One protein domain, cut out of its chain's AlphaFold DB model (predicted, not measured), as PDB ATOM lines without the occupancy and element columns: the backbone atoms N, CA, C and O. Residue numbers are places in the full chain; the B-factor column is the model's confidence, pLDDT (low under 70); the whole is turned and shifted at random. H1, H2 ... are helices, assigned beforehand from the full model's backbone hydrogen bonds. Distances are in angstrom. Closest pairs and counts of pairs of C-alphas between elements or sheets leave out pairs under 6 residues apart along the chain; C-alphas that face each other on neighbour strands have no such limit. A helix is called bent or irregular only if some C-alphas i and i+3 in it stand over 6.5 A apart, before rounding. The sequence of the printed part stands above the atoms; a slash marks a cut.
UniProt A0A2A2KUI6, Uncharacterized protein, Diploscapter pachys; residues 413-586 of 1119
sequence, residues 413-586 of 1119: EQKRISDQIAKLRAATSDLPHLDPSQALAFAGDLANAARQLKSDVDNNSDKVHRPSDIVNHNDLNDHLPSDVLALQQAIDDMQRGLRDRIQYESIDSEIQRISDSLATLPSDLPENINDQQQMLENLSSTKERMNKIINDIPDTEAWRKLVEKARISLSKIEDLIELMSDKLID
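AT A GLANCE: This is residues 413 to 586 of the 1119 residues of an uncharacterized protein of Diploscapter pachys (UniProt A0A2A2KUI6). One long helix, H3, runs through the middle of a slender rod, with a helical hairpin of H1 and H2 packed beside its first part and a second helical hairpin, H4 and H5, beside its last part, where H5 makes the contact with H3. The two hairpins stay clear of each other, and residues 466 to 471, in the loop between H2 and H3, stick out at one end of the rod. The printed part has 174 residues with five named helices in the order H1, H2, H3, H4, H5 and no named strand; its class is all helix. The helices form an up and down bundle, each running against the one before it. The whole is extended, with a radius of gyration of the C-alphas of 27.8 A and spans of 98 by 24 by 19 A.

IN THESE COORDINATES: H1 takes residues 413 to 433 and begins with C-alpha 413 at (193.363, 139.459, 202.014); it is 31.5 A long from first to last C-alpha. It is irregular, but only just: C-alphas 429 and 432 are 7.0 A apart. H2, residues 436 to 464, measures 39.8 A. H3, residues 480 to 519, is the longest helix at 57.3 A, from C-alpha 480 at (187.949, 149.232, 199.074). H4, residues 529 to 551, measures 31.9 A. H5, residues 557 to 585, measures 36.4 A, has a kink of 27 degrees near residue 579, and ends with C-alpha 585 at (210.668, 213.237, 176.580).

HOW THE PARTS SIT: H3 is the hub, touching H1, H2 and H5. H1 touches H2 in a hairpin, at a shallow tilt of 17 degrees, opposite ways; their closest C-alphas, of Leu 431 and Ala 439, are 5.7 A apart. H1 touches H3, the same way at a shallow tilt of 13 degrees, with residues 480 to 491 of H3 alone; the closest C-alphas, of Thr 428 and Ile 491, are 6.9 A apart. H2 and H3 are a hairpin at 12 degrees, a shallow tilt, with the C-alphas of Val 457 and Pro 481 closest at 6.2 A. H5 touches residues 504 to 518 of H3 alone, the closest C-alphas being those of Ser 515 and Ser 569, 5.9 A apart. H4 is close to H3 but not clearly touching, with C-alphas 511 and 546 closest at 7.7 A. H4 and H5 touch as a hairpin at a shallow tilt of 18 degrees, the C-alphas of Ile 550 and Val 563 closest at 6.0 A. H1 and H2 are each apart from H4 and H5. Every O i to N i+4 pair is within hydrogen-bond range in H3 and H4; the counts are 14 of 17 in H1, 23 of 25 in H2 and 23 of 25 in H5.

THE WHOLE: The two C-alphas farthest apart, of Ile 470 and Asn 528, lie 98.6 A from each other. The printed part has no cut. The link from H2 to H3, 15 residues, is long; H3 to H4 is short, and H1 to H2 and H4 to H5 are tight. The mean pLDDT of the printed part is 72.9, and 63 residues are under 70, among them 517 to 536, 552 to 567 and 571 to 586.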
ATOM      1  N   GLU A 413     193.101 138.657 203.213       85.62
ATOM      2  CA  GLU A 413     193.363 139.459 202.014       85.62
ATOM      3  C   GLU A 413     192.762 140.874 202.106       85.62
ATOM      4  O   GLU A 413     193.461 141.848 201.827       85.62
ATOM      5  N   GLN A 414     191.515 141.021 202.579       85.81
ATOM      6  CA  GLN A 414     190.901 142.319 202.921       85.81
ATOM      7  C   GLN A 414     191.808 143.136 203.852       85.81
ATOM      8  O   GLN A 414     192.073 144.317 203.615       85.81
ATOM      9  N   LYS A 415     192.336 142.487 204.895       86.69
ATOM     10  CA  LYS A 415     193.241 143.105 205.863       86.69
ATOM     11  C   LYS A 415     194.584 143.482 205.235       86.69
ATOM     12  O   LYS A 415     195.031 144.609 205.442       86.69
ATOM     13  N   ARG A 416     195.201 142.600 204.433       89.38
ATOM     14  CA  ARG A 416     196.436 142.894 203.675       89.38
ATOM     15  C   ARG A 416     196.260 144.124 202.786       89.38
ATOM     16  O   ARG A 416     197.110 145.014 202.798       89.38
ATOM     17  N   ILE A 417     195.159 144.169 202.041       87.19
ATOM     18  CA  ILE A 417     194.803 145.264 201.142       87.19
ATOM     19  C   ILE A 417     194.620 146.565 201.930       87.19
ATOM     20  O   ILE A 417     195.249 147.564 201.592       87.19
ATOM     21  N   SER A 418     193.824 146.560 203.003       85.62
ATOM     22  CA  SER A 418     193.581 147.746 203.838       85.62
ATOM     23  C   SER A 418     194.881 148.299 204.444       85.62
ATOM     24  O   SER A 418     195.175 149.492 204.327       85.62
ATOM     25  N   ASP A 419     195.742 147.418 204.964       87.38
ATOM     26  CA  ASP A 419     197.094 147.750 205.424       87.38
ATOM     27  C   ASP A 419     197.964 148.374 204.316       87.38
ATOM     28  O   ASP A 419     198.780 149.259 204.587       87.38
ATOM     29  N   GLN A 420     197.840 147.908 203.068       87.06
ATOM     30  CA  GLN A 420     198.565 148.459 201.918       87.06
ATOM     31  C   GLN A 420     197.999 149.814 201.472       87.06
ATOM     32  O   GLN A 420     198.789 150.719 201.205       87.06
ATOM     33  N   ILE A 421     196.675 150.009 201.478       86.12
ATOM     34  CA  ILE A 421     196.044 151.320 201.248       86.12
ATOM     35  C   ILE A 421     196.520 152.318 202.310       86.12
ATOM     36  O   ILE A 421     196.915 153.429 201.963       86.12
ATOM     37  N   ALA A 422     196.553 151.928 203.588       86.06
ATOM     38  CA  ALA A 422     197.034 152.778 204.677       86.06
ATOM     39  C   ALA A 422     198.518 153.163 204.511       86.06
ATOM     40  O   ALA A 422     198.866 154.340 204.624       86.06
ATOM     41  N   LYS A 423     199.389 152.198 204.174       87.00
ATOM     42  CA  LYS A 423     200.823 152.439 203.912       87.00
ATOM     43  C   LYS A 423     201.046 153.353 202.703       87.00
ATOM     44  O   LYS A 423     201.857 154.273 202.785       87.00
ATOM     45  N   LEU A 424     200.311 153.144 201.607       86.19
ATOM     46  CA  LEU A 424     200.390 154.014 200.433       86.19
ATOM     47  C   LEU A 424     199.833 155.412 200.727       86.19
ATOM     48  O   LEU A 424     200.457 156.381 200.311       86.19
ATOM     49  N   ARG A 425     198.732 155.551 201.481       84.19
ATOM     50  CA  ARG A 425     198.201 156.856 201.924       84.19
ATOM     51  C   ARG A 425     199.214 157.630 202.773       84.19
ATOM     52  O   ARG A 425     199.384 158.823 202.541       84.19
ATOM     53  N   ALA A 426     199.929 156.959 203.679       84.88
ATOM     54  CA  ALA A 426     201.011 157.571 204.454       84.88
ATOM     55  C   ALA A 426     202.158 158.060 203.549       84.88
ATOM     56  O   ALA A 426     202.426 159.257 203.512       84.88
ATOM     57  N   ALA A 427     202.742 157.181 202.723       81.75
ATOM     58  CA  ALA A 427     203.831 157.551 201.806       81.75
ATOM     59  C   ALA A 427     203.424 158.619 200.766       81.75
ATOM     60  O   ALA A 427     204.241 159.429 200.332       81.75
ATOM     61  N   THR A 428     202.141 158.653 200.392       79.88
ATOM     62  CA  THR A 428     201.545 159.696 199.544       79.88
ATOM     63  C   THR A 428     201.496 161.040 200.285       79.88
ATOM     64  O   THR A 428     201.761 162.073 199.679       79.88
ATOM     65  N   SER A 429     201.249 161.047 201.599       80.00
ATOM     66  CA  SER A 429     201.308 162.255 202.435       80.00
ATOM     67  C   SER A 429     202.730 162.777 202.688       80.00
ATOM     68  O   SER A 429     202.865 163.945 203.049       80.00
ATOM     69  N   ASP A 430     203.770 161.960 202.501       77.12
ATOM     70  CA  ASP A 430     205.176 162.362 202.683       77.12
ATOM     71  C   ASP A 430     205.770 163.068 201.443       77.12
ATOM     72  O   ASP A 430     206.732 163.832 201.556       77.12
ATOM     73  N   LEU A 431     205.172 162.875 200.257       72.44
ATOM     74  CA  LEU A 431     205.600 163.481 198.984       72.44
ATOM     75  C   LEU A 431     205.871 165.004 199.023       72.44
ATOM     76  O   LEU A 431     206.839 165.427 198.388       72.44
ATOM     77  N   PRO A 432     205.099 165.852 199.742       67.38
ATOM     78  CA  PRO A 432     205.339 167.298 199.803       67.38
ATOM     79  C   PRO A 432     206.640 167.720 200.506       67.38
ATOM     80  O   PRO A 432     206.965 168.908 200.488       67.38
ATOM     81  N   HIS A 433     207.358 166.788 201.143       71.06
ATOM     82  CA  HIS A 433     208.595 167.042 201.891       71.06
ATOM     83  C   HIS A 433     209.880 166.628 201.147       71.06
ATOM     84  O   HIS A 433     210.974 166.803 201.684       71.06
ATOM     85  N   LEU A 434     209.764 166.097 199.924       71.19
ATOM     86  CA  LEU A 434     210.884 165.668 199.078       71.19
ATOM     87  C   LEU A 434     211.216 166.713 197.996       71.19
ATOM     88  O   LEU A 434     210.338 167.446 197.540       71.19
ATOM     89  N   ASP A 435     212.474 166.741 197.536       71.50
ATOM     90  CA  ASP A 435     212.895 167.595 196.412       71.50
ATOM     91  C   ASP A 435     212.045 167.302 195.158       71.50
ATOM     92  O   ASP A 435     211.883 166.124 194.819       71.50
ATOM     93  N   PRO A 436     211.553 168.309 194.402       68.38
ATOM     94  CA  PRO A 436     210.516 168.107 193.379       68.38
ATOM     95  C   PRO A 436     210.819 167.015 192.343       68.38
ATOM     96  O   PRO A 436     209.942 166.226 191.989       68.38
ATOM     97  N   SER A 437     212.073 166.917 191.889       70.44
ATOM     98  CA  SER A 437     212.501 165.895 190.920       70.44
ATOM     99  C   SER A 437     212.546 164.475 191.505       70.44
ATOM    100  O   SER A 437     212.293 163.513 190.786       70.44
ATOM    101  N   GLN A 438     212.840 164.332 192.803       74.88
ATOM    102  CA  GLN A 438     212.811 163.041 193.502       74.88
ATOM    103  C   GLN A 438     211.369 162.654 193.857       74.88
ATOM    104  O   GLN A 438     210.965 161.511 193.647       74.88
ATOM    105  N   ALA A 439     210.569 163.629 194.305       73.81
ATOM    106  CA  ALA A 439     209.145 163.470 194.579       73.81
ATOM    107  C   ALA A 439     208.373 162.981 193.341       73.81
ATOM    108  O   ALA A 439     207.551 162.078 193.454       73.81
ATOM    109  N   LEU A 440     208.665 163.517 192.146       77.44
ATOM    110  CA  LEU A 440     208.004 163.089 190.907       77.44
ATOM    111  C   LEU A 440     208.331 161.632 190.528       77.44
ATOM    112  O   LEU A 440     207.444 160.919 190.062       77.44
ATOM    113  N   ALA A 441     209.569 161.177 190.750       77.81
ATOM    114  CA  ALA A 441     209.953 159.783 190.523       77.81
ATOM    115  C   ALA A 441     209.253 158.842 191.521       77.81
ATOM    116  O   ALA A 441     208.580 157.898 191.109       77.81
ATOM    117  N   PHE A 442     209.312 159.163 192.818       80.50
ATOM    118  CA  PHE A 442     208.680 158.370 193.875       80.50
ATOM    119  C   PHE A 442     207.144 158.331 193.747       80.50
ATOM    120  O   PHE A 442     206.529 157.285 193.944       80.50
ATOM    121  N   ALA A 443     206.511 159.427 193.312       79.56
ATOM    122  CA  ALA A 443     205.087 159.450 192.972       79.56
ATOM    123  C   ALA A 443     204.744 158.550 191.767       79.56
ATOM    124  O   ALA A 443     203.618 158.059 191.673       79.56
ATOM    125  N   GLY A 444     205.691 158.318 190.851       80.25
ATOM    126  CA  GLY A 444     205.568 157.347 189.762       80.25
ATOM    127  C   GLY A 444     205.560 155.901 190.266       80.25
ATOM    128  O   GLY A 444     204.689 155.120 189.879       80.25
ATOM    129  N   ASP A 445     206.465 155.569 191.187       83.44
ATOM    130  CA  ASP A 445     206.514 154.250 191.833       83.44
ATOM    131  C   ASP A 445     205.261 153.989 192.686       83.44
ATOM    132  O   ASP A 445     204.653 152.920 192.584       83.44
ATOM    133  N   LEU A 446     204.799 154.990 193.446       85.00
ATOM    134  CA  LEU A 446     203.541 154.928 194.201       85.00
ATOM    135  C   LEU A 446     202.319 154.730 193.287       85.00
ATOM    136  O   LEU A 446     201.440 153.934 193.619       85.00
ATOM    137  N   ALA A 447     202.269 155.375 192.116       82.31
ATOM    138  CA  ALA A 447     201.198 155.153 191.139       82.31
ATOM    139  C   ALA A 447     201.218 153.729 190.555       82.31
ATOM    140  O   ALA A 447     200.162 153.135 190.335       82.31
ATOM    141  N   ASN A 448     202.400 153.147 190.336       84.06
ATOM    142  CA  ASN A 448     202.520 151.755 189.894       84.06
ATOM    143  C   ASN A 448     202.089 150.770 190.995       84.06
ATOM    144  O   ASN A 448     201.320 149.850 190.717       84.06
ATOM    145  N   ALA A 449     202.477 151.011 192.252       83.62
ATOM    146  CA  ALA A 449     202.005 150.231 193.397       83.62
ATOM    147  C   ALA A 449     200.476 150.324 193.575       83.62
ATOM    148  O   ALA A 449     199.814 149.308 193.778       83.62
ATOM    149  N   ALA A 450     199.891 151.518 193.416       83.94
ATOM    150  CA  ALA A 450     198.444 151.726 193.480       83.94
ATOM    151  C   ALA A 450     197.678 151.057 192.319       83.94
ATOM    152  O   ALA A 450     196.518 150.683 192.492       83.94
ATOM    153  N   ARG A 451     198.302 150.869 191.144       83.81
ATOM    154  CA  ARG A 451     197.734 150.072 190.036       83.81
ATOM    155  C   ARG A 451     197.773 148.576 190.324       83.81
ATOM    156  O   ARG A 451     196.778 147.900 190.082       83.81
ATOM    157  N   GLN A 452     198.879 148.065 190.865       84.62
ATOM    158  CA  GLN A 452     198.976 146.656 191.255       84.62
ATOM    159  C   GLN A 452     197.965 146.323 192.363       84.62
ATOM    160  O   GLN A 452     197.215 145.361 192.235       84.62
ATOM    161  N   LEU A 453     197.854 147.183 193.381       87.31
ATOM    162  CA  LEU A 453     196.876 147.039 194.462       87.31
ATOM    163  C   LEU A 453     195.422 147.069 193.966       87.31
ATOM    164  O   LEU A 453     194.579 146.385 194.538       87.31
ATOM    165  N   LYS A 454     195.116 147.798 192.882       84.06
ATOM    166  CA  LYS A 454     193.789 147.724 192.254       84.06
ATOM    167  C   LYS A 454     193.488 146.316 191.729       84.06
ATOM    168  O   LYS A 454     192.388 145.828 191.944       84.06
ATOM    169  N   SER A 455     194.454 145.645 191.099       83.06
ATOM    170  CA  SER A 455     194.251 144.272 190.620       83.06
ATOM    171  C   SER A 455     194.009 143.285 191.767       83.06
ATOM    172  O   SER A 455     193.242 142.341 191.593       83.06
ATOM    173  N   ASP A 456     194.624 143.494 192.933       83.25
ATOM    174  CA  ASP A 456     194.349 142.695 194.135       83.25
ATOM    175  C   ASP A 456     192.939 142.991 194.688       83.25
ATOM    176  O   ASP A 456     192.212 142.073 195.067       83.25
ATOM    177  N   VAL A 457     192.525 144.265 194.681       86.12
ATOM    178  CA  VAL A 457     191.198 144.726 195.130       86.12
ATOM    179  C   VAL A 457     190.063 144.227 194.245       86.12
ATOM    180  O   VAL A 457     189.084 143.713 194.779       86.12
ATOM    181  N   ASP A 458     190.185 144.325 192.922       82.75
ATOM    182  CA  ASP A 458     189.145 143.866 191.995       82.75
ATOM    183  C   ASP A 458     188.928 142.338 192.168       82.75
ATOM    184  O   ASP A 458     187.800 141.881 192.357       82.75
ATOM    185  N   ASN A 459     190.017 141.558 192.281       81.94
ATOM    186  CA  ASN A 459     189.988 140.112 192.580       81.94
ATOM    187  C   ASN A 459     189.488 139.749 193.997       81.94
ATOM    188  O   ASN A 459     189.133 138.589 194.248       81.94
ATOM    189  N   ASN A 460     189.515 140.684 194.952       84.56
ATOM    190  CA  ASN A 460     188.942 140.508 196.289       84.56
ATOM    191  C   ASN A 460     187.442 140.849 196.291       84.56
ATOM    192  O   ASN A 460     186.645 140.088 196.838       84.56
ATOM    193  N   SER A 461     187.052 141.932 195.613       79.75
ATOM    194  CA  SER A 461     185.665 142.391 195.484       79.75
ATOM    195  C   SER A 461     184.752 141.307 194.901       79.75
ATOM    196  O   SER A 461     183.693 141.029 195.465       79.75
ATOM    197  N   ASP A 462     185.214 140.601 193.864       78.06
ATOM    198  CA  ASP A 462     184.533 139.449 193.243       78.06
ATOM    199  C   ASP A 462     184.297 138.252 194.186       78.06
ATOM    200  O   ASP A 462     183.566 137.323 193.833       78.06
ATOM    201  N   LYS A 463     184.933 138.235 195.366       80.19
ATOM    202  CA  LYS A 463     184.743 137.226 196.422       80.19
ATOM    203  C   LYS A 463     183.848 137.763 197.538       80.19
ATOM    204  O   LYS A 463     182.947 137.052 197.964       80.19
ATOM    205  N   VAL A 464     184.030 139.025 197.935       79.00
ATOM    206  CA  VAL A 464     183.169 139.732 198.908       79.00
ATOM    207  C   VAL A 464     181.709 139.792 198.435       79.00
ATOM    208  O   VAL A 464     180.798 139.665 199.246       79.00
ATOM    209  N   HIS A 465     181.475 139.933 197.126       74.38
ATOM    210  CA  HIS A 465     180.130 139.995 196.540       74.38
ATOM    211  C   HIS A 465     179.493 138.626 196.235       74.38
ATOM    212  O   HIS A 465     178.347 138.582 195.782       74.38
ATOM    213  N   ARG A 466     180.188 137.503 196.462       75.75
ATOM    214  CA  ARG A 466     179.567 136.171 196.362       75.75
ATOM    215  C   ARG A 466     178.832 135.867 197.668       75.75
ATOM    216  O   ARG A 466     179.430 136.047 198.724       75.75
ATOM    217  N   PRO A 467     177.569 135.409 197.628       61.38
ATOM    218  CA  PRO A 467     176.878 134.994 198.839       61.38
ATOM    219  C   PRO A 467     177.540 133.743 199.426       61.38
ATOM    220  O   PRO A 467     177.946 132.840 198.694       61.38
ATOM    221  N   SER A 468     177.611 133.707 200.753       76.75
ATOM    222  CA  SER A 468     178.053 132.571 201.555       76.75
ATOM    223  C   SER A 468     176.880 132.165 202.444       76.75
ATOM    224  O   SER A 468     176.349 132.986 203.194       76.75
ATOM    225  N   ASP A 469     176.416 130.919 202.322       77.69
ATOM    226  CA  ASP A 469     175.151 130.477 202.934       77.69
ATOM    227  C   ASP A 469     175.231 130.352 204.469       77.69
ATOM    228  O   ASP A 469     174.210 130.255 205.150       77.69
ATOM    229  N   ILE A 470     176.449 130.346 205.024       85.44
ATOM    230  CA  ILE A 470     176.720 130.069 206.443       85.44
ATOM    231  C   ILE A 470     177.417 131.241 207.141       85.44
ATOM    232  O   ILE A 470     177.115 131.507 208.306       85.44
ATOM    233  N   VAL A 471     178.308 131.964 206.455       87.06
ATOM    234  CA  VAL A 471     179.066 133.092 207.019       87.06
ATOM    235  C   VAL A 471     178.578 134.410 206.417       87.06
ATOM    236  O   VAL A 471     178.535 134.556 205.203       87.06
ATOM    237  N   ASN A 472     178.205 135.397 207.239       85.94
ATOM    238  CA  ASN A 472     177.894 136.734 206.718       85.94
ATOM    239  C   ASN A 472     179.166 137.556 206.459       85.94
ATOM    240  O   ASN A 472     180.206 137.349 207.079       85.94
ATOM    241  N   HIS A 473     179.062 138.504 205.526       87.06
ATOM    242  CA  HIS A 473     180.146 139.400 205.109       87.06
ATOM    243  C   HIS A 473     180.040 140.795 205.755       87.06
ATOM    244  O   HIS A 473     180.619 141.755 205.257       87.06
ATOM    245  N   ASN A 474     179.296 140.929 206.861       80.19
ATOM    246  CA  ASN A 474     179.000 142.220 207.503       80.19
ATOM    247  C   ASN A 474     180.244 142.917 208.096       80.19
ATOM    248  O   ASN A 474     180.172 144.083 208.480       80.19
ATOM    249  N   ASP A 475     181.358 142.196 208.212       78.75
ATOM    250  CA  ASP A 475     182.662 142.664 208.680       78.75
ATOM    251  C   ASP A 475     183.642 143.019 207.540       78.75
ATOM    252  O   ASP A 475     184.742 143.503 207.813       78.75
ATOM    253  N   LEU A 476     183.264 142.794 206.275       82.69
ATOM    254  CA  LEU A 476     184.097 143.074 205.101       82.69
ATOM    255  C   LEU A 476     183.826 144.487 204.562       82.69
ATOM    256  O   LEU A 476     182.681 144.919 204.475       82.69
ATOM    257  N   ASN A 477     184.878 145.207 204.165       80.06
ATOM    258  CA  ASN A 477     184.754 146.544 203.581       80.06
ATOM    259  C   ASN A 477     184.526 146.446 202.062       80.06
ATOM    260  O   ASN A 477     185.456 146.159 201.304       80.06
ATOM    261  N   ASP A 478     183.303 146.715 201.611       78.25
ATOM    262  CA  ASP A 478     182.923 146.770 200.194       78.25
ATOM    263  C   ASP A 478     183.444 148.036 199.484       78.25
ATOM    264  O   ASP A 478     183.574 148.057 198.261       78.25
ATOM    265  N   HIS A 479     183.810 149.085 200.232       79.94
ATOM    266  CA  HIS A 479     184.265 150.366 199.683       79.94
ATOM    267  C   HIS A 479     185.756 150.389 199.271       79.94
ATOM    268  O   HIS A 479     186.217 151.399 198.731       79.94
ATOM    269  N   LEU A 480     186.520 149.298 199.448       83.38
ATOM    270  CA  LEU A 480     187.949 149.232 199.074       83.38
ATOM    271  C   LEU A 480     188.266 149.638 197.609       83.38
ATOM    272  O   LEU A 480     189.276 150.323 197.407       83.38
ATOM    273  N   PRO A 481     187.445 149.316 196.583       83.50
ATOM    274  CA  PRO A 481     187.651 149.813 195.216       83.50
ATOM    275  C   PRO A 481     187.574 151.343 195.122       83.50
ATOM    276  O   PRO A 481     188.378 151.967 194.425       83.50
ATOM    277  N   SER A 482     186.655 151.960 195.870       83.56
ATOM    278  CA  SER A 482     186.509 153.418 195.967       83.56
ATOM    279  C   SER A 482     187.677 154.054 196.727       83.56
ATOM    280  O   SER A 482     188.187 155.093 196.308       83.56
ATOM    281  N   ASP A 483     188.156 153.411 197.798       84.00
ATOM    282  CA  ASP A 483     189.334 153.849 198.557       84.00
ATOM    283  C   ASP A 483     190.614 153.867 197.696       84.00
ATOM    284  O   ASP A 483     191.409 154.813 197.795       84.00
ATOM    285  N   VAL A 484     190.811 152.856 196.838       85.94
ATOM    286  CA  VAL A 484     191.930 152.811 195.878       85.94
ATOM    287  C   VAL A 484     191.741 153.814 194.744       85.94
ATOM    288  O   VAL A 484     192.709 154.475 194.372       85.94
ATOM    289  N   LEU A 485     190.524 153.992 194.220       84.50
ATOM    290  CA  LEU A 485     190.254 154.990 193.180       84.50
ATOM    291  C   LEU A 485     190.553 156.417 193.672       84.50
ATOM    292  O   LEU A 485     191.220 157.178 192.971       84.50
ATOM    293  N   ALA A 486     190.139 156.757 194.895       84.06
ATOM    294  CA  ALA A 486     190.445 158.042 195.523       84.06
ATOM    295  C   ALA A 486     191.957 158.227 195.774       84.06
ATOM    296  O   ALA A 486     192.490 159.320 195.581       84.06
ATOM    297  N   LEU A 487     192.671 157.160 196.153       85.62
ATOM    298  CA  LEU A 487     194.131 157.179 196.302       85.62
ATOM    299  C   LEU A 487     194.845 157.388 194.953       85.62
ATOM    300  O   LEU A 487     195.771 158.191 194.879       85.62
ATOM    301  N   GLN A 488     194.402 156.716 193.886       84.06
ATOM    302  CA  GLN A 488     194.938 156.912 192.533       84.06
ATOM    303  C   GLN A 488     194.720 158.355 192.056       84.06
ATOM    304  O   GLN A 488     195.669 158.988 191.598       84.06
ATOM    305  N   GLN A 489     193.518 158.910 192.250       83.88
ATOM    306  CA  GLN A 489     193.215 160.310 191.928       83.88
ATOM    307  C   GLN A 489     194.111 161.290 192.700       83.88
ATOM    308  O   GLN A 489     194.700 162.174 192.083       83.88
ATOM    309  N   ALA A 490     194.300 161.094 194.010       82.12
ATOM    310  CA  ALA A 490     195.170 161.943 194.827       82.12
ATOM    311  C   ALA A 490     196.649 161.893 194.388       82.12
ATOM    312  O   ALA A 490     197.327 162.925 194.370       82.12
ATOM    313  N   ILE A 491     197.152 160.716 193.995       84.19
ATOM    314  CA  ILE A 491     198.506 160.568 193.438       84.19
ATOM    315  C   ILE A 491     198.602 161.268 192.071       84.19
ATOM    316  O   ILE A 491     199.554 162.014 191.844       84.19
ATOM    317  N   ASP A 492     197.621 161.098 191.180       80.81
ATOM    318  CA  ASP A 492     197.608 161.725 189.849       80.81
ATOM    319  C   ASP A 492     197.422 163.257 189.901       80.81
ATOM    320  O   ASP A 492     197.976 163.972 189.058       80.81
ATOM    321  N   ASP A 493     196.673 163.784 190.877       80.31
ATOM    322  CA  ASP A 493     196.558 165.223 191.160       80.31
ATOM    323  C   ASP A 493     197.898 165.794 191.646       80.31
ATOM    324  O   ASP A 493     198.355 166.823 191.144       80.31
ATOM    325  N   MET A 494     198.589 165.106 192.562       77.88
ATOM    326  CA  MET A 494     199.912 165.544 193.022       77.88
ATOM    327  C   MET A 494     201.005 165.369 191.968       77.88
ATOM    328  O   MET A 494     201.881 166.223 191.872       77.88
ATOM    329  N   GLN A 495     200.952 164.340 191.119       79.19
ATOM    330  CA  GLN A 495     201.856 164.226 189.971       79.19
ATOM    331  C   GLN A 495     201.664 165.355 188.948       79.19
ATOM    332  O   GLN A 495     202.618 165.690 188.240       79.19
ATOM    333  N   ARG A 496     200.455 165.924 188.836       77.25
ATOM    334  CA  ARG A 496     200.209 167.156 188.071       77.25
ATOM    335  C   ARG A 496     200.789 168.361 188.805       77.25
ATOM    336  O   ARG A 496     201.692 168.989 188.270       77.25
ATOM    337  N   GLY A 497     200.424 168.582 190.069       75.88
ATOM    338  CA  GLY A 497     200.943 169.702 190.865       75.88
ATOM    339  C   GLY A 497     202.474 169.739 191.014       75.88
ATOM    340  O   GLY A 497     203.060 170.819 191.054       75.88
ATOM    341  N   LEU A 498     203.151 168.585 191.048       76.38
ATOM    342  CA  LEU A 498     204.618 168.490 191.029       76.38
ATOM    343  C   LEU A 498     205.207 168.851 189.659       76.38
ATOM    344  O   LEU A 498     206.206 169.565 189.606       76.38
ATOM    345  N   ARG A 499     204.586 168.417 188.552       76.00
ATOM    346  CA  ARG A 499     204.990 168.830 187.196       76.00
ATOM    347  C   ARG A 499     204.790 170.330 186.992       76.00
ATOM    348  O   ARG A 499     205.719 170.994 186.537       76.00
ATOM    349  N   ASP A 500     203.651 170.865 187.422       72.06
ATOM    350  CA  ASP A 500     203.348 172.297 187.371       72.06
ATOM    351  C   ASP A 500     204.370 173.112 188.181       72.06
ATOM    352  O   ASP A 500     204.834 174.149 187.711       72.06
ATOM    353  N   ARG A 501     204.791 172.629 189.363       72.31
ATOM    354  CA  ARG A 501     205.864 173.254 190.162       72.31
ATOM    355  C   ARG A 501     207.231 173.203 189.484       72.31
ATOM    356  O   ARG A 501     207.897 174.228 189.434       72.31
ATOM    357  N   ILE A 502     207.642 172.059 188.933       72.94
ATOM    358  CA  ILE A 502     208.928 171.936 188.221       72.94
ATOM    359  C   ILE A 502     208.953 172.864 186.994       72.94
ATOM    360  O   ILE A 502     209.956 173.525 186.726       72.94
ATOM    361  N   GLN A 503     207.832 172.973 186.276       71.25
ATOM    362  CA  GLN A 503     207.686 173.894 185.149       71.25
ATOM    363  C   GLN A 503     207.711 175.365 185.608       71.25
ATOM    364  O   GLN A 503     208.370 176.188 184.974       71.25
ATOM    365  N   TYR A 504     207.064 175.689 186.734       72.81
ATOM    366  CA  TYR A 504     207.094 177.013 187.367       72.81
ATOM    367  C   TYR A 504     208.519 177.408 187.791       72.81
ATOM    368  O   TYR A 504     208.973 178.502 187.472       72.81
ATOM    369  N   GLU A 505     209.256 176.520 188.463       71.31
ATOM    370  CA  GLU A 505     210.640 176.755 188.904       71.31
ATOM    371  C   GLU A 505     211.606 176.914 187.720       71.31
ATOM    372  O   GLU A 505     212.487 177.780 187.749       71.31
ATOM    373  N   SER A 506     211.413 176.144 186.642       72.38
ATOM    374  CA  SER A 506     212.175 176.306 185.398       72.38
ATOM    375  C   SER A 506     211.932 177.675 184.752       72.38
ATOM    376  O   SER A 506     212.881 178.324 184.315       72.38
ATOM    377  N   ILE A 507     210.677 178.133 184.712       72.00
ATOM    378  CA  ILE A 507     210.301 179.408 184.085       72.00
ATOM    379  C   ILE A 507     210.697 180.606 184.967       72.00
ATOM    380  O   ILE A 507     211.206 181.594 184.437       72.00
ATOM    381  N   ASP A 508     210.601 180.516 186.300       72.88
ATOM    382  CA  ASP A 508     211.153 181.546 187.197       72.88
ATOM    383  C   ASP A 508     212.679 181.638 187.093       72.88
ATOM    384  O   ASP A 508     213.226 182.738 187.077       72.88
ATOM    385  N   SER A 509     213.370 180.506 186.930       72.94
ATOM    386  CA  SER A 509     214.819 180.484 186.690       72.94
ATOM    387  C   SER A 509     215.211 181.173 185.377       72.94
ATOM    388  O   SER A 509     216.250 181.832 185.310       72.94
ATOM    389  N   GLU A 510     214.397 181.050 184.327       69.31
ATOM    390  CA  GLU A 510     214.627 181.723 183.044       69.31
ATOM    391  C   GLU A 510     214.312 183.227 183.115       69.31
ATOM    392  O   GLU A 510     215.124 184.049 182.686       69.31
ATOM    393  N   ILE A 511     213.206 183.607 183.762       69.25
ATOM    394  CA  ILE A 511     212.837 185.011 184.010       69.25
ATOM    395  C   ILE A 511     213.871 185.709 184.905       69.25
ATOM    396  O   ILE A 511     214.239 186.853 184.628       69.25
ATOM    397  N   GLN A 512     214.409 185.026 185.922       70.25
ATOM    398  CA  GLN A 512     215.503 185.545 186.748       70.25
ATOM    399  C   GLN A 512     216.774 185.766 185.928       70.25
ATOM    400  O   GLN A 512     217.333 186.852 186.004       70.25
ATOM    401  N   ARG A 513     217.183 184.830 185.059       70.12
ATOM    402  CA  ARG A 513     218.343 185.042 184.164       70.12
ATOM    403  C   ARG A 513     218.173 186.263 183.260       70.12
ATOM    404  O   ARG A 513     219.145 186.983 183.027       70.12
ATOM    405  N   ILE A 514     216.960 186.523 182.767       67.50
ATOM    406  CA  ILE A 514     216.668 187.742 181.999       67.50
ATOM    407  C   ILE A 514     216.746 188.976 182.915       67.50
ATOM    408  O   ILE A 514     217.394 189.958 182.558       67.50
ATOM    409  N   SER A 515     216.161 188.924 184.114       66.69
ATOM    410  CA  SER A 515     216.177 190.041 185.067       66.69
ATOM    411  C   SER A 515     217.576 190.372 185.611       66.69
ATOM    412  O   SER A 515     217.876 191.546 185.820       66.69
ATOM    413  N   ASP A 516     218.436 189.373 185.804       70.19
ATOM    414  CA  ASP A 516     219.840 189.540 186.188       70.19
ATOM    415  C   ASP A 516     220.655 190.116 185.023       70.19
ATOM    416  O   ASP A 516     221.484 191.001 185.224       70.19
ATOM    417  N   SER A 517     220.366 189.703 183.780       64.31
ATOM    418  CA  SER A 517     220.990 190.289 182.585       64.31
ATOM    419  C   SER A 517     220.708 191.794 182.482       64.31
ATOM    420  O   SER A 517     221.624 192.570 182.213       64.31
ATOM    421  N   LEU A 518     219.479 192.234 182.792       61.91
ATOM    422  CA  LEU A 518     219.132 193.662 182.877       61.91
ATOM    423  C   LEU A 518     219.916 194.392 183.981       61.91
ATOM    424  O   LEU A 518     220.292 195.546 183.797       61.91
ATOM    425  N   ALA A 519     220.198 193.727 185.107       59.94
ATOM    426  CA  ALA A 519     220.990 194.293 186.200       59.94
ATOM    427  C   ALA A 519     222.499 194.395 185.885       59.94
ATOM    428  O   ALA A 519     223.209 195.131 186.568       59.94
ATOM    429  N   THR A 520     222.993 193.694 184.855       58.03
ATOM    430  CA  THR A 520     224.393 193.789 184.389       58.03
ATOM    431  C   THR A 520     224.649 194.887 183.348       58.03
ATOM    432  O   THR A 520     225.794 195.070 182.929       58.03
ATOM    433  N   LEU A 521     223.622 195.637 182.933       58.53
ATOM    434  CA  LEU A 521     223.792 196.795 182.051       58.53
ATOM    435  C   LEU A 521     224.532 197.937 182.786       58.53
ATOM    436  O   LEU A 521     224.217 198.215 183.946       58.53
ATOM    437  N   PRO A 522     225.507 198.614 182.149       53.41
ATOM    438  CA  PRO A 522     226.247 199.704 182.781       53.41
ATOM    439  C   PRO A 522     225.334 200.898 183.095       53.41
ATOM    440  O   PRO A 522     224.468 201.264 182.304       53.41
ATOM    441  N   SER A 523     225.548 201.518 184.258       49.38
ATOM    442  CA  SER A 523     224.693 202.589 184.794       49.38
ATOM    443  C   SER A 523     224.866 203.957 184.123       49.38
ATOM    444  O   SER A 523     224.007 204.825 184.281       49.38
ATOM    445  N   ASP A 524     225.956 204.156 183.381       50.97
ATOM    446  CA  ASP A 524     226.161 205.338 182.546       50.97
ATOM    447  C   ASP A 524     225.557 205.082 181.160       50.97
ATOM    448  O   ASP A 524     226.018 204.209 180.423       50.97
ATOM    449  N   LEU A 525     224.510 205.835 180.797       52.50
ATOM    450  CA  LEU A 525     223.901 205.718 179.470       52.50
ATOM    451  C   LEU A 525     224.917 206.150 178.397       52.50
ATOM    452  O   LEU A 525     225.513 207.222 178.545       52.50
ATOM    453  N   PRO A 526     225.080 205.396 177.294       49.50
ATOM    454  CA  PRO A 526     225.959 205.808 176.208       49.50
ATOM    455  C   PRO A 526     225.463 207.125 175.596       49.50
ATOM    456  O   PRO A 526     224.294 207.245 175.242       49.50
ATOM    457  N   GLU A 527     226.345 208.116 175.438       55.25
ATOM    458  CA  GLU A 527     226.002 209.408 174.811       55.25
ATOM    459  C   GLU A 527     225.715 209.278 173.302       55.25
ATOM    460  O   GLU A 527     225.079 210.142 172.697       55.25
ATOM    461  N   ASN A 528     226.185 208.194 172.680       52.28
ATOM    462  CA  ASN A 528     226.027 207.923 171.259       52.28
ATOM    463  C   ASN A 528     224.622 207.386 170.938       52.28
ATOM    464  O   ASN A 528     224.275 206.268 171.318       52.28
ATOM    465  N   ILE A 529     223.858 208.141 170.146       56.69
ATOM    466  CA  ILE A 529     222.515 207.770 169.667       56.69
ATOM    467  C   ILE A 529     222.505 206.404 168.955       56.69
ATOM    468  O   ILE A 529     221.529 205.669 169.072       56.69
ATOM    469  N   ASN A 530     223.579 206.018 168.257       54.12
ATOM    470  CA  ASN A 530     223.649 204.713 167.592       54.12
ATOM    471  C   ASN A 530     223.763 203.551 168.598       54.12
ATOM    472  O   ASN A 530     223.170 202.495 168.396       54.12
ATOM    473  N   ASP A 531     224.477 203.755 169.706       57.88
ATOM    474  CA  ASP A 531     224.616 202.743 170.760       57.88
ATOM    475  C   ASP A 531     223.348 202.696 171.629       57.88
ATOM    476  O   ASP A 531     222.904 201.616 172.007       57.88
ATOM    477  N   GLN A 532     222.687 203.843 171.845       61.91
ATOM    478  CA  GLN A 532     221.327 203.904 172.394       61.91
ATOM    479  C   GLN A 532     220.332 203.131 171.511       61.91
ATOM    480  O   GLN A 532     219.509 202.385 172.034       61.91
ATOM    481  N   GLN A 533     220.424 203.240 170.179       58.59
ATOM    482  CA  GLN A 533     219.581 202.486 169.243       58.59
ATOM    483  C   GLN A 533     219.871 200.980 169.267       58.59
ATOM    484  O   GLN A 533     218.932 200.192 169.348       58.59
ATOM    485  N   GLN A 534     221.138 200.553 169.274       65.56
ATOM    486  CA  GLN A 534     221.466 199.126 169.374       65.56
ATOM    487  C   GLN A 534     221.093 198.544 170.753       65.56
ATOM    488  O   GLN A 534     220.685 197.384 170.861       65.56
ATOM    489  N   MET A 535     221.170 199.345 171.819       65.38
ATOM    490  CA  MET A 535     220.663 198.986 173.145       65.38
ATOM    491  C   MET A 535     219.128 198.881 173.148       65.38
ATOM    492  O   MET A 535     218.595 197.914 173.689       65.38
ATOM    493  N   LEU A 536     218.419 199.793 172.474       67.06
ATOM    494  CA  LEU A 536     216.964 199.757 172.288       67.06
ATOM    495  C   LEU A 536     216.509 198.528 171.482       67.06
ATOM    496  O   LEU A 536     215.499 197.920 171.820       67.06
ATOM    497  N   GLU A 537     217.251 198.122 170.451       71.12
ATOM    498  CA  GLU A 537     216.952 196.934 169.638       71.12
ATOM    499  C   GLU A 537     217.173 195.633 170.433       71.12
ATOM    500  O   GLU A 537     216.306 194.755 170.456       71.12
ATOM    501  N   ASN A 538     218.270 195.537 171.194       72.88
ATOM    502  CA  ASN A 538     218.505 194.409 172.102       72.88
ATOM    503  C   ASN A 538     217.442 194.325 173.213       72.88
ATOM    504  O   ASN A 538     216.902 193.241 173.459       72.88
ATOM    505  N   LEU A 539     217.080 195.455 173.835       69.00
ATOM    506  CA  LEU A 539     215.982 195.538 174.807       69.00
ATOM    507  C   LEU A 539     214.645 195.125 174.179       69.00
ATOM    508  O   LEU A 539     213.870 194.416 174.813       69.00
ATOM    509  N   SER A 540     214.409 195.480 172.915       69.56
ATOM    510  CA  SER A 540     213.194 195.128 172.170       69.56
ATOM    511  C   SER A 540     213.122 193.629 171.836       69.56
ATOM    512  O   SER A 540     212.080 193.015 172.051       69.56
ATOM    513  N   SER A 541     214.226 192.985 171.427       73.88
ATOM    514  CA  SER A 541     214.271 191.516 171.265       73.88
ATOM    515  C   SER A 541     214.110 190.772 172.603       73.88
ATOM    516  O   SER A 541     213.521 189.691 172.664       73.88
ATOM    517  N   THR A 542     214.574 191.373 173.703       74.06
ATOM    518  CA  THR A 542     214.395 190.844 175.066       74.06
ATOM    519  C   THR A 542     212.943 190.999 175.529       74.06
ATOM    520  O   THR A 542     212.375 190.057 176.084       74.06
ATOM    521  N   LYS A 543     212.305 192.135 175.218       74.00
ATOM    522  CA  LYS A 543     210.868 192.385 175.401       74.00
ATOM    523  C   LYS A 543     210.025 191.367 174.634       74.00
ATOM    524  O   LYS A 543     209.075 190.827 175.185       74.00
ATOM    525  N   GLU A 544     210.387 191.061 173.389       72.94
ATOM    526  CA  GLU A 544     209.671 190.091 172.553       72.94
ATOM    527  C   GLU A 544     209.792 188.654 173.091       72.94
ATOM    528  O   GLU A 544     208.789 187.941 173.172       72.94
ATOM    529  N   ARG A 545     210.977 188.249 173.572       74.75
ATOM    530  CA  ARG A 545     211.161 186.962 174.275       74.75
ATOM    531  C   ARG A 545     210.360 186.888 175.576       74.75
ATOM    532  O   ARG A 545     209.688 185.886 175.803       74.75
ATOM    533  N   MET A 546     210.390 187.940 176.397       73.75
ATOM    534  CA  MET A 546     209.614 188.005 177.641       73.75
ATOM    535  C   MET A 546     208.103 187.970 177.361       73.75
ATOM    536  O   MET A 546     207.378 187.226 178.014       73.75
ATOM    537  N   ASN A 547     207.629 188.685 176.336       73.75
ATOM    538  CA  ASN A 547     206.238 188.627 175.881       73.75
ATOM    539  C   ASN A 547     205.836 187.227 175.406       73.75
ATOM    540  O   ASN A 547     204.719 186.797 175.681       73.75
ATOM    541  N   LYS A 548     206.728 186.489 174.732       76.31
ATOM    542  CA  LYS A 548     206.446 185.096 174.369       76.31
ATOM    543  C   LYS A 548     206.288 184.212 175.611       76.31
ATOM    544  O   LYS A 548     205.295 183.503 175.707       76.31
ATOM    545  N   ILE A 549     207.203 184.316 176.580       72.44
ATOM    546  CA  ILE A 549     207.105 183.592 177.860       72.44
ATOM    547  C   ILE A 549     205.790 183.938 178.582       72.44
ATOM    548  O   ILE A 549     205.112 183.041 179.062       72.44
ATOM    549  N   ILE A 550     205.385 185.213 178.602       69.00
ATOM    550  CA  ILE A 550     204.113 185.660 179.197       69.00
ATOM    551  C   ILE A 550     202.889 185.066 178.472       69.00
ATOM    552  O   ILE A 550     201.917 184.709 179.134       69.00
ATOM    553  N   ASN A 551     202.927 184.940 177.142       70.69
ATOM    554  CA  ASN A 551     201.820 184.392 176.346       70.69
ATOM    555  C   ASN A 551     201.683 182.861 176.446       70.69
ATOM    556  O   ASN A 551     200.576 182.349 176.296       70.69
ATOM    557  N   ASP A 552     202.779 182.142 176.705       68.44
ATOM    558  CA  ASP A 552     202.803 180.676 176.820       68.44
ATOM    559  C   ASP A 552     202.470 180.175 178.261       68.44
ATOM    560  O   ASP A 552     202.496 178.969 178.519       68.44
ATOM    561  N   ILE A 553     202.144 181.068 179.216       67.38
ATOM    562  CA  ILE A 553     201.853 180.737 180.631       67.38
ATOM    563  C   ILE A 553     200.338 180.543 180.915       67.38
ATOM    564  O   ILE A 553     199.528 181.389 180.532       67.38
ATOM    565  N   PRO A 554     199.927 179.499 181.675       63.38
ATOM    566  CA  PRO A 554     198.536 179.310 182.112       63.38
ATOM    567  C   PRO A 554     198.017 180.379 183.093       63.38
ATOM    568  O   PRO A 554     198.643 180.666 184.115       63.38
ATOM    569  N   ASP A 555     196.805 180.896 182.857       59.38
ATOM    570  CA  ASP A 555     196.187 181.954 183.672       59.38
ATOM    571  C   ASP A 555     195.605 181.446 185.012       59.38
ATOM    572  O   ASP A 555     194.398 181.274 185.182       59.38
ATOM    573  N   THR A 556     196.479 181.194 185.991       65.69
ATOM    574  CA  THR A 556     196.113 180.766 187.357       65.69
ATOM    575  C   THR A 556     196.856 181.573 188.425       65.69
ATOM    576  O   THR A 556     197.924 182.121 188.178       65.69
ATOM    577  N   GLU A 557     196.302 181.681 189.637       59.56
ATOM    578  CA  GLU A 557     196.732 182.678 190.638       59.56
ATOM    579  C   GLU A 557     198.203 182.566 191.090       59.56
ATOM    580  O   GLU A 557     198.852 183.586 191.330       59.56
ATOM    581  N   ALA A 558     198.761 181.353 191.151       60.38
ATOM    582  CA  ALA A 558     200.190 181.164 191.412       60.38
ATOM    583  C   ALA A 558     201.036 181.706 190.248       60.38
ATOM    584  O   ALA A 558     201.890 182.572 190.445       60.38
ATOM    585  N   TRP A 559     200.737 181.262 189.024       65.69
ATOM    586  CA  TRP A 559     201.397 181.703 187.796       65.69
ATOM    587  C   TRP A 559     201.241 183.203 187.545       65.69
ATOM    588  O   TRP A 559     202.181 183.827 187.070       65.69
ATOM    589  N   ARG A 560     200.136 183.832 187.971       66.31
ATOM    590  CA  ARG A 560     199.955 185.292 187.916       66.31
ATOM    591  C   ARG A 560     201.024 186.064 188.687       66.31
ATOM    592  O   ARG A 560     201.395 187.133 188.230       66.31
ATOM    593  N   LYS A 561     201.575 185.547 189.793       66.31
ATOM    594  CA  LYS A 561     202.718 186.197 190.477       66.31
ATOM    595  C   LYS A 561     204.004 186.098 189.663       66.31
ATOM    596  O   LYS A 561     204.826 187.010 189.711       66.31
ATOM    597  N   LEU A 562     204.160 185.016 188.904       66.56
ATOM    598  CA  LEU A 562     205.282 184.811 187.995       66.56
ATOM    599  C   LEU A 562     205.148 185.701 186.748       66.56
ATOM    600  O   LEU A 562     206.099 186.381 186.385       66.56
ATOM    601  N   VAL A 563     203.947 185.790 186.165       68.00
ATOM    602  CA  VAL A 563     203.592 186.755 185.111       68.00
ATOM    603  C   VAL A 563     203.753 188.185 185.611       68.00
ATOM    604  O   VAL A 563     204.226 189.020 184.857       68.00
ATOM    605  N   GLU A 564     203.435 188.489 186.870       66.88
ATOM    606  CA  GLU A 564     203.645 189.830 187.423       66.88
ATOM    607  C   GLU A 564     205.134 190.120 187.669       66.88
ATOM    608  O   GLU A 564     205.586 191.226 187.415       66.88
ATOM    609  N   LYS A 565     205.948 189.130 188.062       68.94
ATOM    610  CA  LYS A 565     207.416 189.260 188.128       68.94
ATOM    611  C   LYS A 565     208.025 189.437 186.731       68.94
ATOM    612  O   LYS A 565     208.842 190.332 186.537       68.94
ATOM    613  N   ALA A 566     207.554 188.668 185.748       65.06
ATOM    614  CA  ALA A 566     207.876 188.831 184.334       65.06
ATOM    615  C   ALA A 566     207.447 190.206 183.815       65.06
ATOM    616  O   ALA A 566     208.219 190.833 183.108       65.06
ATOM    617  N   ARG A 567     206.273 190.711 184.216       69.31
ATOM    618  CA  ARG A 567     205.772 192.063 183.922       69.31
ATOM    619  C   ARG A 567     206.476 193.158 184.697       69.31
ATOM    620  O   ARG A 567     206.485 194.266 184.209       69.31
ATOM    621  N   ILE A 568     207.076 192.906 185.856       71.06
ATOM    622  CA  ILE A 568     207.939 193.873 186.548       71.06
ATOM    623  C   ILE A 568     209.302 193.929 185.853       71.06
ATOM    624  O   ILE A 568     209.913 194.989 185.793       71.06
ATOM    625  N   SER A 569     209.778 192.821 185.283       66.81
ATOM    626  CA  SER A 569     210.964 192.805 184.420       66.81
ATOM    627  C   SER A 569     210.671 193.356 183.017       66.81
ATOM    628  O   SER A 569     211.517 194.047 182.462       66.81
ATOM    629  N   LEU A 570     209.471 193.125 182.472       71.62
ATOM    630  CA  LEU A 570     208.960 193.739 181.243       71.62
ATOM    631  C   LEU A 570     208.734 195.229 181.465       71.62
ATOM    632  O   LEU A 570     209.227 195.993 180.659       71.62
ATOM    633  N   SER A 571     208.118 195.626 182.584       67.44
ATOM    634  CA  SER A 571     207.996 197.012 183.039       67.44
ATOM    635  C   SER A 571     209.383 197.587 183.156       67.44
ATOM    636  O   SER A 571     209.620 198.545 182.482       67.44
ATOM    637  N   LYS A 572     210.375 196.967 183.806       68.56
ATOM    638  CA  LYS A 572     211.754 197.502 183.797       68.56
ATOM    639  C   LYS A 572     212.386 197.606 182.405       68.56
ATOM    640  O   LYS A 572     213.183 198.508 182.185       68.56
ATOM    641  N   ILE A 573     212.069 196.714 181.464       65.75
ATOM    642  CA  ILE A 573     212.482 196.862 180.058       65.75
ATOM    643  C   ILE A 573     211.732 198.030 179.410       65.75
ATOM    644  O   ILE A 573     212.337 198.801 178.679       65.75
ATOM    645  N   GLU A 574     210.446 198.187 179.698       66.56
ATOM    646  CA  GLU A 574     209.571 199.263 179.243       66.56
ATOM    647  C   GLU A 574     209.874 200.592 179.932       66.56
ATOM    648  O   GLU A 574     209.733 201.586 179.260       66.56
ATOM    649  N   ASP A 575     210.403 200.606 181.156       65.38
ATOM    650  CA  ASP A 575     210.845 201.723 181.991       65.38
ATOM    651  C   ASP A 575     212.284 202.091 181.618       65.38
ATOM    652  O   ASP A 575     212.707 203.204 181.872       65.38
ATOM    653  N   LEU A 576     213.075 201.180 181.037       62.50
ATOM    654  CA  LEU A 576     214.375 201.494 180.432       62.50
ATOM    655  C   LEU A 576     214.203 201.956 178.983       62.50
ATOM    656  O   LEU A 576     214.909 202.862 178.550       62.50
ATOM    657  N   ILE A 577     213.238 201.400 178.247       61.12
ATOM    658  CA  ILE A 577     212.773 201.941 176.966       61.12
ATOM    659  C   ILE A 577     212.105 203.300 177.195       61.12
ATOM    660  O   ILE A 577     212.388 204.221 176.440       61.12
ATOM    661  N   GLU A 578     211.286 203.461 178.236       64.00
ATOM    662  CA  GLU A 578     210.579 204.695 178.589       64.00
ATOM    663  C   GLU A 578     211.517 205.672 179.286       64.00
ATOM    664  O   GLU A 578     211.452 206.829 178.942       64.00
ATOM    665  N   LEU A 579     212.508 205.271 180.094       60.47
ATOM    666  CA  LEU A 579     213.553 206.187 180.587       60.47
ATOM    667  C   LEU A 579     214.565 206.562 179.500       60.47
ATOM    668  O   LEU A 579     215.077 207.676 179.539       60.47
ATOM    669  N   MET A 580     214.847 205.717 178.501       55.34
ATOM    670  CA  MET A 580     215.529 206.196 177.288       55.34
ATOM    671  C   MET A 580     214.603 207.105 176.467       55.34
ATOM    672  O   MET A 580     215.071 208.117 175.948       55.34
ATOM    673  N   SER A 581     213.296 206.824 176.427       54.88
ATOM    674  CA  SER A 581     212.289 207.682 175.786       54.88
ATOM    675  C   SER A 581     211.986 208.959 176.576       54.88
ATOM    676  O   SER A 581     211.569 209.921 175.959       54.88
ATOM    677  N   ASP A 582     212.301 209.041 177.873       52.44
ATOM    678  CA  ASP A 582     212.070 210.167 178.792       52.44
ATOM    679  C   ASP A 582     213.370 210.921 179.090       52.44
ATOM    680  O   ASP A 582     213.343 212.122 179.330       52.44
ATOM    681  N   LYS A 583     214.539 210.317 178.864       54.84
ATOM    682  CA  LYS A 583     215.722 211.079 178.430       54.84
ATOM    683  C   LYS A 583     215.611 211.556 176.973       54.84
ATOM    684  O   LYS A 583     216.467 212.317 176.525       54.84
ATOM    685  N   LEU A 584     214.522 211.216 176.280       47.28
ATOM    686  CA  LEU A 584     214.035 211.868 175.056       47.28
ATOM    687  C   LEU A 584     212.822 212.810 175.316       47.28
ATOM    688  O   LEU A 584     212.707 213.806 174.606       47.28
ATOM    689  N   ILE A 585     211.968 212.559 176.325       47.69
ATOM    690  CA  ILE A 585     210.668 213.237 176.580       47.69
ATOM    691  C   ILE A 585     210.629 214.070 177.881       47.69
ATOM    692  O   ILE A 585     210.279 215.245 177.806       47.69
ATOM    693  N   ASP A 586     211.018 213.558 179.060       43.81
ATOM    694  CA  ASP A 586     211.198 214.369 180.291       43.81
ATOM    695  C   ASP A 586     212.496 215.206 180.281       43.81
ATOM    696  O   ASP A 586     212.649 216.166 181.031       43.81
TER     697      ASP A 586